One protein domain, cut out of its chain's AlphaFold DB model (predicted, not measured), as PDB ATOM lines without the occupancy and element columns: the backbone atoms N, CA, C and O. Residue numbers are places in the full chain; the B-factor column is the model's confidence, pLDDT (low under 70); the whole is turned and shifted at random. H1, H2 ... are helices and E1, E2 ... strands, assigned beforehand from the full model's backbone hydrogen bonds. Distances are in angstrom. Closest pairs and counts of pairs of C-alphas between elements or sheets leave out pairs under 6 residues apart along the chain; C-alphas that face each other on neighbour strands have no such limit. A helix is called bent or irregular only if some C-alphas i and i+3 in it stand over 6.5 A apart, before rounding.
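This is residues 3 to 104 of the 144 residues of an uncharacterized protein of Biomphalaria glabrata (UniProt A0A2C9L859). The model is a long, loose shape with two parts set end to end: a small head, in which the two-stranded parallel sheet E1 E2 has helix H3 packed on it, and a long arm of two helices, H1 and H2, that run side by side in opposite directions. Helix H4 follows E2 and points away from the head, and its residues 97 to 100 stick out together with the tail 101 to 104. The printed part has 102 residues, with the named elements in the order E1 H1 H2 H3 E2 H4, and its class is mostly helix. It is loose, with a radius of gyration of the C-alphas of 18.5 A, and spans 54 by 35 by 33 A.

E1, residues 10 to 13, is the parallel neighbour of E2, residues 85 to 88, at 14 degrees; N 12 and O 86 are 2.8 A apart and N 86 and O 10 are 2.9 A apart, both within hydrogen-bond range. Between them come H1, residues 19 to 34, H2, residues 37 to 60, and H3, residues 67 to 78, in a strand-helix-strand unit, two parallel neighbour strands with helices between them. H1 and H2 form a helical hairpin and only just touch, with 3 pairs of C-alphas within 8 A; the closest are those of Ser 21 and Leu 59, 7.4 A apart. They run opposite ways at a shallow tilt of 19 degrees. H1 and H3 are apart, and so are H2 and H3. The closest C-alphas of H3 and E2 are those of Val 69 and Arg 88, 6.4 A apart; those of H3 and E1 are Val 69 and Pro 13, 6.5 A apart. H4, residues 90 to 100, is closest to E2 at the C-alphas of Gln 93 and Val 87, 5.6 A apart, and touches no helix. Every O i to N i+4 pair of H4 is within hydrogen-bond range, against 7 of 12 in H1, 17 of 20 in H2 and 7 of 8 in H3.

E1 begins at C-alpha 10, (7.421, -276.192, -19.510). H1 is 23.3 A long, with a kink of 33 degrees near residue 26. H2 is 30.6 A long and irregular, C-alphas 42 and 45 being 9.3 A apart, with a kink of 72 degrees near residue 45. H3 is 16.1 A long and E2 10.0 A. H4, 15.3 A long, ends at C-alpha 100, (0.190, -258.724, -18.074).

The C-alphas farthest apart are those of Pro 37 and Ala 80, 55.1 A. The printed part has no cut, and no link is long. The mean pLDDT of the printed part is 88.2, and no printed residue is under 70.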
ATOM      1  N   HIS A   3      -3.203-288.376 -25.853       90.75
ATOM      2  CA  HIS A   3      -3.323-289.653 -26.577       90.75
ATOM      3  C   HIS A   3      -2.215-290.668 -26.261       90.75
ATOM      4  O   HIS A   3      -2.433-291.860 -26.409       90.75
ATOM      5  N   PHE A   4      -1.042-290.193 -25.840       93.44
ATOM      6  CA  PHE A   4       0.115-291.023 -25.499       93.44
ATOM      7  C   PHE A   4       0.284-291.184 -23.983       93.44
ATOM      8  O   PHE A   4       1.282-291.740 -23.548       93.44
ATOM      9  N   ASP A   5      -0.642-290.635 -23.190       89.06
ATOM     10  CA  ASP A   5      -0.563-290.537 -21.727       89.06
ATOM     11  C   ASP A   5       0.768-289.962 -21.195       89.06
ATOM     12  O   ASP A   5       1.220-290.245 -20.090       89.06
ATOM     13  N   VAL A   6       1.411-289.102 -21.993       90.38
ATOM     14  CA  VAL A   6       2.637-288.409 -21.588       90.38
ATOM     15  C   VAL A   6       2.289-287.006 -21.105       90.38
ATOM     16  O   VAL A   6       1.567-286.256 -21.768       90.38
ATOM     17  N   LYS A   7       2.837-286.610 -19.957       90.75
ATOM     18  CA  LYS A   7       2.746-285.235 -19.450       90.75
ATOM     19  C   LYS A   7       3.951-284.435 -19.946       90.75
ATOM     20  O   LYS A   7       5.086-284.864 -19.782       90.75
ATOM     21  N   VAL A   8       3.700-283.274 -20.550       91.69
ATOM     22  CA  VAL A   8       4.748-282.321 -20.955       91.69
ATOM     23  C   VAL A   8       4.643-281.097 -20.073       91.69
ATOM     24  O   VAL A   8       3.550-280.558 -19.897       91.69
ATOM     25  N   ILE A   9       5.782-280.679 -19.533       93.69
ATOM     26  CA  ILE A   9       5.879-279.559 -18.608       93.69
ATOM     27  C   ILE A   9       6.899-278.570 -19.155       93.69
ATOM     28  O   ILE A   9       8.006-278.952 -19.530       93.69
ATOM     29  N   THR A  10       6.530-277.294 -19.159       94.31
ATOM     30  CA  THR A  10       7.421-276.192 -19.510       94.31
ATOM     31  C   THR A  10       7.936-275.533 -18.238       94.31
ATOM     32  O   THR A  10       7.158-275.100 -17.386       94.31
ATOM     33  N   ILE A  11       9.257-275.428 -18.120       93.00
ATOM     34  CA  ILE A  11       9.912-274.682 -17.046       93.00
ATOM     35  C   ILE A  11      10.486-273.414 -17.657       93.00
ATOM     36  O   ILE A  11      11.314-273.472 -18.562       93.00
ATOM     37  N   GLU A  12      10.030-272.274 -17.158       91.31
ATOM     38  CA  GLU A  12      10.431-270.954 -17.621       91.31
ATOM     39  C   GLU A  12      11.274-270.266 -16.542       91.31
ATOM     40  O   GLU A  12      10.738-269.651 -15.607       91.31
ATOM     41  N   PRO A  13      12.607-270.397 -16.620       90.56
ATOM     42  CA  PRO A  13      13.495-269.665 -15.740       90.56
ATOM     43  C   PRO A  13      13.511-268.182 -16.125       90.56
ATOM     44  O   PRO A  13      13.563-267.817 -17.298       90.56
ATOM     45  N   SER A  14      13.524-267.315 -15.115       87.12
ATOM     46  CA  SER A  14      13.891-265.908 -15.281       87.12
ATOM     47  C   SER A  14      15.381-265.753 -15.626       87.12
ATOM     48  O   SER A  14      16.081-266.727 -15.900       87.12
ATOM     49  N   LEU A  15      15.918-264.535 -15.558       87.62
ATOM     50  CA  LEU A  15      17.340-264.320 -15.785       87.62
ATOM     51  C   LEU A  15      18.207-264.819 -14.613       87.62
ATOM     52  O   LEU A  15      18.264-264.202 -13.545       87.62
ATOM     53  N   TYR A  16      18.947-265.904 -14.858       90.75
ATOM     54  CA  TYR A  16      19.977-266.431 -13.961       90.75
ATOM     55  C   TYR A  16      21.374-266.206 -14.535       90.75
ATOM     56  O   TYR A  16      21.595-266.250 -15.746       90.75
ATOM     57  N   LYS A  17      22.332-265.997 -13.637       89.56
ATOM     58  CA  LYS A  17      23.744-265.860 -13.951       89.56
ATOM     59  C   LYS A  17      24.326-267.246 -14.207       89.56
ATOM     60  O   LYS A  17      24.698-267.962 -13.288       89.56
ATOM     61  N   THR A  18      24.396-267.604 -15.479       89.12
ATOM     62  CA  THR A  18      24.985-268.851 -15.981       89.12
ATOM     63  C   THR A  18      26.123-268.549 -16.958       89.12
ATOM     64  O   THR A  18      26.277-267.408 -17.410       89.12
ATOM     65  N   GLY A  19      26.899-269.564 -17.347       85.94
ATOM     66  CA  GLY A  19      27.905-269.415 -18.408       85.94
ATOM     67  C   GLY A  19      27.310-268.901 -19.729       85.94
ATOM     68  O   GLY A  19      27.929-268.083 -20.405       85.94
ATOM     69  N   LEU A  20      26.061-269.276 -20.035       84.88
ATOM     70  CA  LEU A  20      25.319-268.783 -21.202       84.88
ATOM     71  C   LEU A  20      25.058-267.275 -21.116       84.88
ATOM     72  O   LEU A  20      25.294-266.546 -22.077       84.88
ATOM     73  N   SER A  21      24.635-266.791 -19.945       82.69
ATOM     74  CA  SER A  21      24.380-265.360 -19.727       82.69
ATOM     75  C   SER A  21      25.650-264.504 -19.856       82.69
ATOM     76  O   SER A  21      25.579-263.367 -20.313       82.69
ATOM     77  N   ALA A  22      26.819-265.059 -19.508       76.69
ATOM     78  CA  ALA A  22      28.109-264.392 -19.672       76.69
ATOM     79  C   ALA A  22      28.553-264.362 -21.143       76.69
ATOM     80  O   ALA A  22      29.028-263.336 -21.625       76.69
ATOM     81  N   HIS A  23      28.346-265.458 -21.877       80.62
ATOM     82  CA  HIS A  23      28.676-265.535 -23.300       80.62
ATOM     83  C   HIS A  23      27.817-264.591 -24.155       80.62
ATOM     84  O   HIS A  23      28.317-263.965 -25.088       80.62
ATOM     85  N   PHE A  24      26.550-264.409 -23.777       73.88
ATOM     86  CA  PHE A  24      25.630-263.476 -24.427       73.88
ATOM     87  C   PHE A  24      26.129-262.016 -24.420       73.88
ATOM     88  O   PHE A  24      25.803-261.240 -25.317       73.88
ATOM     89  N   ILE A  25      26.953-261.626 -23.437       70.81
ATOM     90  CA  ILE A  25      27.569-260.290 -23.402       70.81
ATOM     91  C   ILE A  25      28.553-260.126 -24.559       70.81
ATOM     92  O   ILE A  25      28.466-259.156 -25.312       70.81
ATOM     93  N   LEU A  26      29.461-261.095 -24.683       74.06
ATOM     94  CA  LEU A  26      30.602-261.061 -25.594       74.06
ATOM     95  C   LEU A  26      30.173-261.143 -27.059       74.06
ATOM     96  O   LEU A  26      30.774-260.507 -27.919       74.06
ATOM     97  N   GLN A  27      29.112-261.897 -27.349       82.62
ATOM     98  CA  GLN A  27      28.658-262.082 -28.727       82.62
ATOM     99  C   GLN A  27      28.030-260.825 -29.341       82.62
ATOM    100  O   GLN A  27      28.074-260.668 -30.557       82.62
ATOM    101  N   ASN A  28      27.472-259.910 -28.546       82.12
ATOM    102  CA  ASN A  28      26.760-258.758 -29.109       82.12
ATOM    103  C   ASN A  28      27.693-257.757 -29.803       82.12
ATOM    104  O   ASN A  28      27.344-257.206 -30.840       82.12
ATOM    105  N   ASP A  29      28.902-257.563 -29.271       85.62
ATOM    106  CA  ASP A  29      29.902-256.698 -29.910       85.62
ATOM    107  C   ASP A  29      30.350-257.294 -31.249       85.62
ATOM    108  O   ASP A  29      30.491-256.581 -32.244       85.62
ATOM    109  N   VAL A  30      30.476-258.623 -31.296       89.25
ATOM    110  CA  VAL A  30      30.767-259.362 -32.525       89.25
ATOM    111  C   VAL A  30      29.627-259.188 -33.526       89.25
ATOM    112  O   VAL A  30      29.882-258.771 -34.655       89.25
ATOM    113  N   PHE A  31      28.376-259.417 -33.117       89.00
ATOM    114  CA  PHE A  31      27.205-259.252 -33.982       89.00
ATOM    115  C   PHE A  31      27.059-257.827 -34.508       89.00
ATOM    116  O   PHE A  31      26.775-257.637 -35.688       89.00
ATOM    117  N   TRP A  32      27.324-256.823 -33.674       90.25
ATOM    118  CA  TRP A  32      27.322-255.431 -34.109       90.25
ATOM    119  C   TRP A  32      28.434-255.137 -35.115       90.25
ATOM    120  O   TRP A  32      28.204-254.425 -36.090       90.25
ATOM    121  N   SER A  33      29.629-255.706 -34.931       90.25
ATOM    122  CA  SER A  33      30.754-255.488 -35.848       90.25
ATOM    123  C   SER A  33      30.518-256.066 -37.249       90.25
ATOM    124  O   SER A  33      30.925-255.450 -38.235       90.25
ATOM    125  N   ILE A  34      29.821-257.206 -37.343       93.50
ATOM    126  CA  ILE A  34      29.506-257.877 -38.614       93.50
ATOM    127  C   ILE A  34      28.183-257.410 -39.232       93.50
ATOM    128  O   ILE A  34      27.868-257.791 -40.357       93.50
ATOM    129  N   ALA A  35      27.398-256.601 -38.513       91.88
ATOM    130  CA  ALA A  35      26.123-256.105 -39.004       91.88
ATOM    131  C   ALA A  35      26.308-255.214 -40.241       91.88
ATOM    132  O   ALA A  35      27.212-254.366 -40.322       91.88
ATOM    133  N   GLU A  36      25.400-255.374 -41.202       94.06
ATOM    134  CA  GLU A  36      25.401-254.589 -42.430       94.06
ATOM    135  C   GLU A  36      25.362-253.078 -42.112       94.06
ATOM    136  O   GLU A  36      24.687-252.657 -41.164       94.06
ATOM    137  N   PRO A  37      26.080-252.224 -42.867       91.75
ATOM    138  CA  PRO A  37      26.077-250.782 -42.630       91.75
ATOM    139  C   PRO A  37      24.682-250.141 -42.622       91.75
ATOM    140  O   PRO A  37      24.492-249.148 -41.924       91.75
ATOM    141  N   ALA A  38      23.719-250.688 -43.376       90.94
ATOM    142  CA  ALA A  38      22.323-250.247 -43.353       90.94
ATOM    143  C   ALA A  38      21.691-250.484 -41.971       90.94
ATOM    144  O   ALA A  38      21.270-249.536 -41.320       90.94
ATOM    145  N   VAL A  39      21.787-251.709 -41.448       88.62
ATOM    146  CA  VAL A  39      21.290-252.084 -40.112       88.62
ATOM    147  C   VAL A  39      21.916-251.215 -39.017       88.62
ATOM    148  O   VAL A  39      21.216-250.681 -38.157       88.62
ATOM    149  N   ARG A  40      23.237-251.007 -39.054       88.12
ATOM    150  CA  ARG A  40      23.919-250.151 -38.066       88.12
ATOM    151  C   ARG A  40      23.457-248.695 -38.120       88.12
ATOM    152  O   ARG A  40      23.471-248.024 -37.089       88.12
ATOM    153  N   ARG A  41      23.066-248.209 -39.297       89.19
ATOM    154  CA  ARG A  41      22.535-246.856 -39.498       89.19
ATOM    155  C   ARG A  41      21.101-246.738 -38.992       89.19
ATOM    156  O   ARG A  41      20.806-245.765 -38.306       89.19
ATOM    157  N   ASP A  42      20.269-247.735 -39.280       89.06
ATOM    158  CA  ASP A  42      18.853-247.761 -38.905       89.06
ATOM    159  C   ASP A  42      18.678-247.828 -37.384       89.06
ATOM    160  O   ASP A  42      17.968-247.013 -36.792       89.06
ATOM    161  N   TYR A  43      19.388-248.752 -36.728       85.50
ATOM    162  CA  TYR A  43      19.387-248.847 -35.267       85.50
ATOM    163  C   TYR A  43      20.184-247.699 -34.629       85.50
ATOM    164  O   TYR A  43      19.741-247.086 -33.655       85.50
ATOM    165  N   GLY A  44      21.343-247.363 -35.197       87.69
ATOM    166  CA  GLY A  44      22.216-246.290 -34.730       87.69
ATOM    167  C   GLY A  44      23.099-246.674 -33.535       87.69
ATOM    168  O   GLY A  44      22.748-247.490 -32.682       87.69
ATOM    169  N   GLY A  45      24.265-246.026 -33.432       87.19
ATOM    170  CA  GLY A  45      25.236-246.298 -32.361       87.19
ATOM    171  C   GLY A  45      24.717-245.990 -30.952       87.19
ATOM    172  O   GLY A  45      25.081-246.677 -29.999       87.19
ATOM    173  N   LYS A  46      23.814-245.008 -30.815       85.94
ATOM    174  CA  LYS A  46      23.177-244.683 -29.530       85.94
ATOM    175  C   LYS A  46      22.317-245.842 -29.023       85.94
ATOM    176  O   LYS A  46      22.459-246.229 -27.870       85.94
ATOM    177  N   PHE A  47      21.477-246.421 -29.883       85.00
ATOM    178  CA  PHE A  47      20.649-247.572 -29.521       85.00
ATOM    179  C   PHE A  47      21.508-248.756 -29.079       85.00
ATOM    180  O   PHE A  47      21.211-249.380 -28.062       85.00
ATOM    181  N   PHE A  48      22.593-249.036 -29.807       87.44
ATOM    182  CA  PHE A  48      23.518-250.102 -29.439       87.44
ATOM    183  C   PHE A  48      24.145-249.855 -28.060       87.44
ATOM    184  O   PHE A  48      24.068-250.718 -27.190       87.44
ATOM    185  N   SER A  49      24.691-248.657 -27.823       87.56
ATOM    186  CA  SER A  49      25.284-248.283 -26.531       87.56
ATOM    187  C   SER A  49      24.282-248.368 -25.376       87.56
ATOM    188  O   SER A  49      24.586-248.950 -24.333       87.56
ATOM    189  N   ASP A  50      23.076-247.823 -25.560       85.94
ATOM    190  CA  ASP A  50      22.020-247.859 -24.547       85.94
ATOM    191  C   ASP A  50      21.626-249.312 -24.245       85.94
ATOM    192  O   ASP A  50      21.604-249.721 -23.087       85.94
ATOM    193  N   THR A  51      21.444-250.135 -25.281       84.25
ATOM    194  CA  THR A  51      21.117-251.562 -25.143       84.25
ATOM    195  C   THR A  51      22.207-252.334 -24.398       84.25
ATOM    196  O   THR A  51      21.899-253.132 -23.510       84.25
ATOM    197  N   GLN A  52      23.485-252.080 -24.699       86.12
ATOM    198  CA  GLN A  52      24.618-252.690 -23.990       86.12
ATOM    199  C   GLN A  52      24.582-252.356 -22.495       86.12
ATOM    200  O   GLN A  52      24.767-253.234 -21.645       86.12
ATOM    201  N   LEU A  53      24.308-251.094 -22.165       85.75
ATOM    202  CA  LEU A  53      24.251-250.605 -20.795       85.75
ATOM    203  C   LEU A  53      23.048-251.181 -20.032       85.75
ATOM    204  O   LEU A  53      23.202-251.677 -18.912       85.75
ATOM    205  N   SER A  54      21.871-251.193 -20.649       83.88
ATOM    206  CA  SER A  54      20.649-251.802 -20.117       83.88
ATOM    207  C   SER A  54      20.814-253.294 -19.864       83.88
ATOM    208  O   SER A  54      20.461-253.793 -18.793       83.88
ATOM    209  N   ARG A  55      21.434-254.007 -20.803       82.81
ATOM    210  CA  ARG A  55      21.754-255.425 -20.656       82.81
ATOM    211  C   ARG A  55      22.726-255.664 -19.505       82.81
ATOM    212  O   ARG A  55      22.481-256.549 -18.692       82.81
ATOM    213  N   ASN A  56      23.799-254.878 -19.393       85.50
ATOM    214  CA  ASN A  56      24.750-255.002 -18.283       85.50
ATOM    215  C   ASN A  56      24.060-254.789 -16.928       85.50
ATOM    216  O   ASN A  56      24.289-255.556 -15.993       85.50
ATOM    217  N   ARG A  57      23.151-253.809 -16.825       84.94
ATOM    218  CA  ARG A  57      22.312-253.621 -15.628       84.94
ATOM    219  C   ARG A  57      21.453-254.853 -15.341       84.94
ATOM    220  O   ARG A  57      21.373-255.277 -14.190       84.94
ATOM    221  N   LEU A  58      20.826-255.427 -16.367       83.06
ATOM    222  CA  LEU A  58      19.968-256.600 -16.227       83.06
ATOM    223  C   LEU A  58      20.768-257.840 -15.784       83.06
ATOM    224  O   LEU A  58      20.362-258.527 -14.851       83.06
ATOM    225  N   LEU A  59      21.947-258.074 -16.365       85.94
ATOM    226  CA  LEU A  59      22.836-259.182 -15.996       85.94
ATOM    227  C   LEU A  59      23.461-259.013 -14.609       85.94
ATOM    228  O   LEU A  59      23.632-259.996 -13.891       85.94
ATOM    229  N   ASN A  60      23.735-257.781 -14.181       85.88
ATOM    230  CA  ASN A  60      24.150-257.508 -12.805       85.88
ATOM    231  C   ASN A  60      23.040-257.810 -11.788       85.88
ATOM    232  O   ASN A  60      23.338-258.158 -10.647       85.88
ATOM    233  N   ARG A  61      21.771-257.716 -12.205       84.94
ATOM    234  CA  ARG A  61      20.595-258.103 -11.409       84.94
ATOM    235  C   ARG A  61      20.216-259.580 -11.567       84.94
ATOM    236  O   ARG A  61      19.296-260.034 -10.890       84.94
ATOM    237  N   ALA A  62      20.900-260.328 -12.437       88.19
ATOM    238  CA  ALA A  62      20.627-261.742 -12.651       88.19
ATOM    239  C   ALA A  62      20.871-262.549 -11.373       88.19
ATOM    240  O   ALA A  62      21.830-262.322 -10.626       88.19
ATOM    241  N   ARG A  63      20.012-263.539 -11.137       89.62
ATOM    242  CA  ARG A  63      20.096-264.374  -9.939       89.62
ATOM    243  C   ARG A  63      21.253-265.353 -10.021       89.62
ATOM    244  O   ARG A  63      21.451-265.991 -11.045       89.62
ATOM    245  N   LYS A  64      21.991-265.516  -8.926       91.12
ATOM    246  CA  LYS A  64      23.103-266.481  -8.848       91.12
ATOM    247  C   LYS A  64      22.655-267.880  -8.424       91.12
ATOM    248  O   LYS A  64      23.351-268.841  -8.718       91.12
ATOM    249  N   ASN A  65      21.522-267.981  -7.728       91.88
ATOM    250  CA  ASN A  65      21.044-269.238  -7.171       91.88
ATOM    251  C   ASN A  65      20.323-270.076  -8.238       91.88
ATOM    252  O   ASN A  65      19.120-269.924  -8.437       91.88
ATOM    253  N   ILE A  66      21.069-270.916  -8.952       91.38
ATOM    254  CA  ILE A  66      20.538-271.790 -10.011       91.38
ATOM    255  C   ILE A  66      19.696-272.930  -9.420       91.38
ATOM    256  O   ILE A  66      18.798-273.438 -10.096       91.38
ATOM    257  N   ASP A  67      19.916-273.273  -8.150       93.00
ATOM    258  CA  ASP A  67      19.208-274.356  -7.463       93.00
ATOM    259  C   ASP A  67      17.691-274.120  -7.464       93.00
ATOM    260  O   ASP A  67      16.922-275.061  -7.601       93.00
ATOM    261  N   GLU A  68      17.234-272.859  -7.497       92.12
ATOM    262  CA  GLU A  68      15.809-272.520  -7.621       92.12
ATOM    263  C   GLU A  68      15.140-273.092  -8.884       92.12
ATOM    264  O   GLU A  68      13.923-273.308  -8.885       92.12
ATOM    265  N   VAL A  69      15.905-273.272  -9.965       92.62
ATOM    266  CA  VAL A  69      15.447-273.887 -11.218       92.62
ATOM    267  C   VAL A  69      15.522-275.405 -11.108       92.62
ATOM    268  O   VAL A  69      14.584-276.082 -11.519       92.62
ATOM    269  N   ILE A  70      16.590-275.935 -10.508       93.88
ATOM    270  CA  ILE A  70      16.784-277.378 -10.310       93.88
ATOM    271  C   ILE A  70      15.682-277.941  -9.410       93.88
ATOM    272  O   ILE A  70      15.011-278.894  -9.792       93.88
ATOM    273  N   ASP A  71      15.411-277.297  -8.278       94.12
ATOM    274  CA  ASP A  71      14.316-277.642  -7.370       94.12
ATOM    275  C   ASP A  71      12.968-277.635  -8.088       94.12
ATOM    276  O   ASP A  71      12.096-278.461  -7.828       94.12
ATOM    277  N   CYS A  72      12.788-276.700  -9.021       93.44
ATOM    278  CA  CYS A  72      11.580-276.625  -9.821       93.44
ATOM    279  C   CYS A  72      11.471-277.776 -10.822       93.44
ATOM    280  O   CYS A  72      10.368-278.281 -11.028       93.44
ATOM    281  N   CYS A  73      12.585-278.205 -11.419       94.69
ATOM    282  CA  CYS A  73      12.638-279.412 -12.239       94.69
ATOM    283  C   CYS A  73      12.300-280.651 -11.411       94.69
ATOM    284  O   CYS A  73      11.464-281.447 -11.823       94.69
ATOM    285  N   VAL A  74      12.901-280.800 -10.228       96.06
ATOM    286  CA  VAL A  74      12.630-281.932  -9.332       96.06
ATOM    287  C   VAL A  74      11.160-281.944  -8.920       96.06
ATOM    288  O   VAL A  74      10.494-282.969  -9.031       96.06
ATOM    289  N   HIS A  75      10.624-280.799  -8.499       94.44
ATOM    290  CA  HIS A  75       9.225-280.680  -8.106       94.44
ATOM    291  C   HIS A  75       8.260-280.969  -9.262       94.44
ATOM    292  O   HIS A  75       7.230-281.602  -9.053       94.44
ATOM    293  N   SER A  76       8.571-280.522 -10.481       94.19
ATOM    294  CA  SER A  76       7.675-280.717 -11.621       94.19
ATOM    295  C   SER A  76       7.552-282.186 -12.025       94.19
ATOM    296  O   SER A  76       6.469-282.609 -12.425       94.19
ATOM    297  N   VAL A  77       8.618-282.978 -11.867       94.75
ATOM    298  CA  VAL A  77       8.587-284.416 -12.171       94.75
ATOM    299  C   VAL A  77       8.031-285.265 -11.026       94.75
ATOM    300  O   VAL A  77       7.487-286.333 -11.287       94.75
ATOM    301  N   THR A  78       8.133-284.808  -9.772       95.56
ATOM    302  CA  THR A  78       7.653-285.560  -8.594       95.56
ATOM    303  C   THR A  78       6.240-285.189  -8.145       95.56
ATOM    304  O   THR A  78       5.642-285.917  -7.351       95.56
ATOM    305  N   ALA A  79       5.676-284.078  -8.623       94.38
ATOM    306  CA  ALA A  79       4.335-283.654  -8.241       94.38
ATOM    307  C   ALA A  79       3.264-284.662  -8.693       94.38
ATOM    308  O   ALA A  79       3.212-285.064  -9.854       94.38
ATOM    309  N   ALA A  80       2.333-284.993  -7.792       92.75
ATOM    310  CA  ALA A  80       1.173-285.828  -8.121       92.75
ATOM    311  C   ALA A  80       0.300-285.191  -9.225       92.75
ATOM    312  O   ALA A  80      -0.176-285.868 -10.140       92.75
ATOM    313  N   TYR A  81       0.156-283.863  -9.169       91.31
ATOM    314  CA  TYR A  81      -0.601-283.054 -10.122       91.31
ATOM    315  C   TYR A  81       0.286-281.915 -10.645       91.31
ATOM    316  O   TYR A  81       0.211-280.795 -10.135       91.31
ATOM    317  N   PRO A  82       1.180-282.190 -11.611       91.62
ATOM    318  CA  PRO A  82       2.105-281.182 -12.095       91.62
ATOM    319  C   PRO A  82       1.378-280.125 -12.934       91.62
ATOM    320  O   PRO A  82       0.509-280.445 -13.749       91.62
ATOM    321  N   SER A  83       1.770-278.863 -12.764       90.50
ATOM    322  CA  SER A  83       1.350-277.780 -13.656       90.50
ATOM    323  C   SER A  83       1.976-277.961 -15.040       90.50
ATOM    324  O   SER A  83       3.094-278.455 -15.172       90.50
ATOM    325  N   LYS A  84       1.295-277.493 -16.090       90.81
ATOM    326  CA  LYS A  84       1.871-277.450 -17.445       90.81
ATOM    327  C   LYS A  84       3.003-276.429 -17.566       90.81
ATOM    328  O   LYS A  84       3.850-276.565 -18.443       90.81
ATOM    329  N   ARG A  85       3.008-275.408 -16.705       91.19
ATOM    330  CA  ARG A  85       3.985-274.318 -16.715       91.19
ATOM    331  C   ARG A  85       4.433-273.992 -15.299       91.19
ATOM    332  O   ARG A  85       3.604-273.754 -14.420       91.19
ATOM    333  N   TYR A  86       5.744-273.934 -15.111       90.81
ATOM    334  CA  TYR A  86       6.371-273.453 -13.890       90.81
ATOM    335  C   TYR A  86       7.279-272.275 -14.215       90.81
ATOM    336  O   TYR A  86       8.175-272.396 -15.045       90.81
ATOM    337  N   VAL A  87       7.066-271.145 -13.544       88.94
ATOM    338  CA  VAL A  87       7.902-269.950 -13.690       88.94
ATOM    339  C   VAL A  87       8.722-269.778 -12.416       88.94
ATOM    340  O   VAL A  87       8.182-269.837 -11.307       88.94
ATOM    341  N   ARG A  88      10.036-269.574 -12.552       88.94
ATOM    342  CA  ARG A  88      10.919-269.362 -11.397       88.94
ATOM    343  C   ARG A  88      11.774-268.121 -11.556       88.94
ATOM    344  O   ARG A  88      12.444-267.983 -12.579       88.94
ATOM    345  N   PRO A  89      11.857-267.285 -10.512       86.00
ATOM    346  CA  PRO A  89      11.295-267.450  -9.163       86.00
ATOM    347  C   PRO A  89       9.816-267.037  -9.050       86.00
ATOM    348  O   PRO A  89       9.310-266.248  -9.842       86.00
ATOM    349  N   ARG A  90       9.124-267.519  -8.006       81.38
ATOM    350  CA  ARG A  90       7.668-267.328  -7.828       81.38
ATOM    351  C   ARG A  90       7.221-265.860  -7.763       81.38
ATOM    352  O   ARG A  90       6.166-265.534  -8.282       81.38
ATOM    353  N   HIS A  91       7.995-264.955  -7.168       84.38
ATOM    354  CA  HIS A  91       7.615-263.529  -7.158       84.38
ATOM    355  C   HIS A  91       7.711-262.887  -8.548       84.38
ATOM    356  O   HIS A  91       6.960-261.963  -8.824       84.38
ATOM    357  N   LEU A  92       8.593-263.374  -9.431       83.56
ATOM    358  CA  LEU A  92       8.632-262.937 -10.830       83.56
ATOM    359  C   LEU A  92       7.434-263.477 -11.605       83.56
ATOM    360  O   LEU A  92       6.921-262.777 -12.464       83.56
ATOM    361  N   GLN A  93       6.952-264.675 -11.269       84.56
ATOM    362  CA  GLN A  93       5.676-265.162 -11.785       84.56
ATOM    363  C   GLN A  93       4.530-264.230 -11.381       84.56
ATOM    364  O   GLN A  93       3.828-263.738 -12.249       84.56
ATOM    365  N   ILE A  94       4.411-263.914 -10.089       85.81
ATOM    366  CA  ILE A  94       3.374-263.002  -9.577       85.81
ATOM    367  C   ILE A  94       3.490-261.620 -10.231       85.81
ATOM    368  O   ILE A  94       2.484-261.047 -10.634       85.81
ATOM    369  N   PHE A  95       4.711-261.093 -10.359       84.94
ATOM    370  CA  PHE A  95       4.949-259.830 -11.046       84.94
ATOM    371  C   PHE A  95       4.535-259.895 -12.517       84.94
ATOM    372  O   PHE A  95       3.881-258.975 -12.978       84.94
ATOM    373  N   ASN A  96       4.877-260.962 -13.243       82.38
ATOM    374  CA  ASN A  96       4.501-261.121 -14.648       82.38
ATOM    375  C   ASN A  96       2.988-261.252 -14.817       82.38
ATOM    376  O   ASN A  96       2.424-260.632 -15.711       82.38
ATOM    377  N   ASP A  97       2.337-262.043 -13.967       85.62
ATOM    378  CA  ASP A  97       0.887-262.220 -13.987       85.62
ATOM    379  C   ASP A  97       0.198-260.874 -13.722       85.62
ATOM    380  O   ASP A  97      -0.689-260.484 -14.469       85.62
ATOM    381  N   PHE A  98       0.683-260.103 -12.744       88.75
ATOM    382  CA  PHE A  98       0.213-258.740 -12.499       88.75
ATOM    383  C   PHE A  98       0.483-257.799 -13.683       88.75
ATOM    384  O   PHE A  98      -0.418-257.095 -14.125       88.75
ATOM    385  N   PHE A  99       1.708-257.796 -14.211       84.38
ATOM    386  CA  PHE A  99       2.145-256.916 -15.295       84.38
ATOM    387  C   PHE A  99       1.330-257.132 -16.574       84.38
ATOM    388  O   PHE A  99       0.975-256.163 -17.237       84.38
ATOM    389  N   ASN A 100       0.981-258.382 -16.891       85.06
ATOM    390  CA  ASN A 100       0.190-258.724 -18.074       85.06
ATOM    391  C   ASN A 100      -1.258-258.217 -18.012       85.06
ATOM    392  O   ASN A 100      -1.855-257.982 -19.060       85.06
ATOM    393  N   GLU A 101      -1.810-258.046 -16.811       88.25
ATOM    394  CA  GLU A 101      -3.167-257.525 -16.599       88.25
ATOM    395  C   GLU A 101      -3.211-255.983 -16.587       88.25
ATOM    396  O   GLU A 101      -4.287-255.384 -16.568       88.25
ATOM    397  N   MET A 102      -2.055-255.306 -16.604       89.44
ATOM    398  CA  MET A 102      -1.984-253.841 -16.655       89.44
ATOM    399  C   MET A 102      -2.247-253.295 -18.066       89.44
ATOM    400  O   MET A 102      -1.958-253.948 -19.065       89.44
ATOM    401  N   PHE A 103      -2.717-252.047 -18.165       90.75
ATOM    402  CA  PHE A 103      -2.824-251.334 -19.445       90.75
ATOM    403  C   PHE A 103      -1.455-251.158 -20.126       90.75
ATOM    404  O   PHE A 103      -0.448-250.925 -19.454       90.75
ATOM    405  N   LEU A 104      -1.441-251.201 -21.463       83.38
ATOM    406  CA  LEU A 104      -0.224-251.151 -22.288       83.38
ATOM    407  C   LEU A 104       0.638-249.908 -22.023       83.38
ATOM    408  O   LEU A 104       1.841-250.041 -21.833       83.38
TER     409      LEU A 104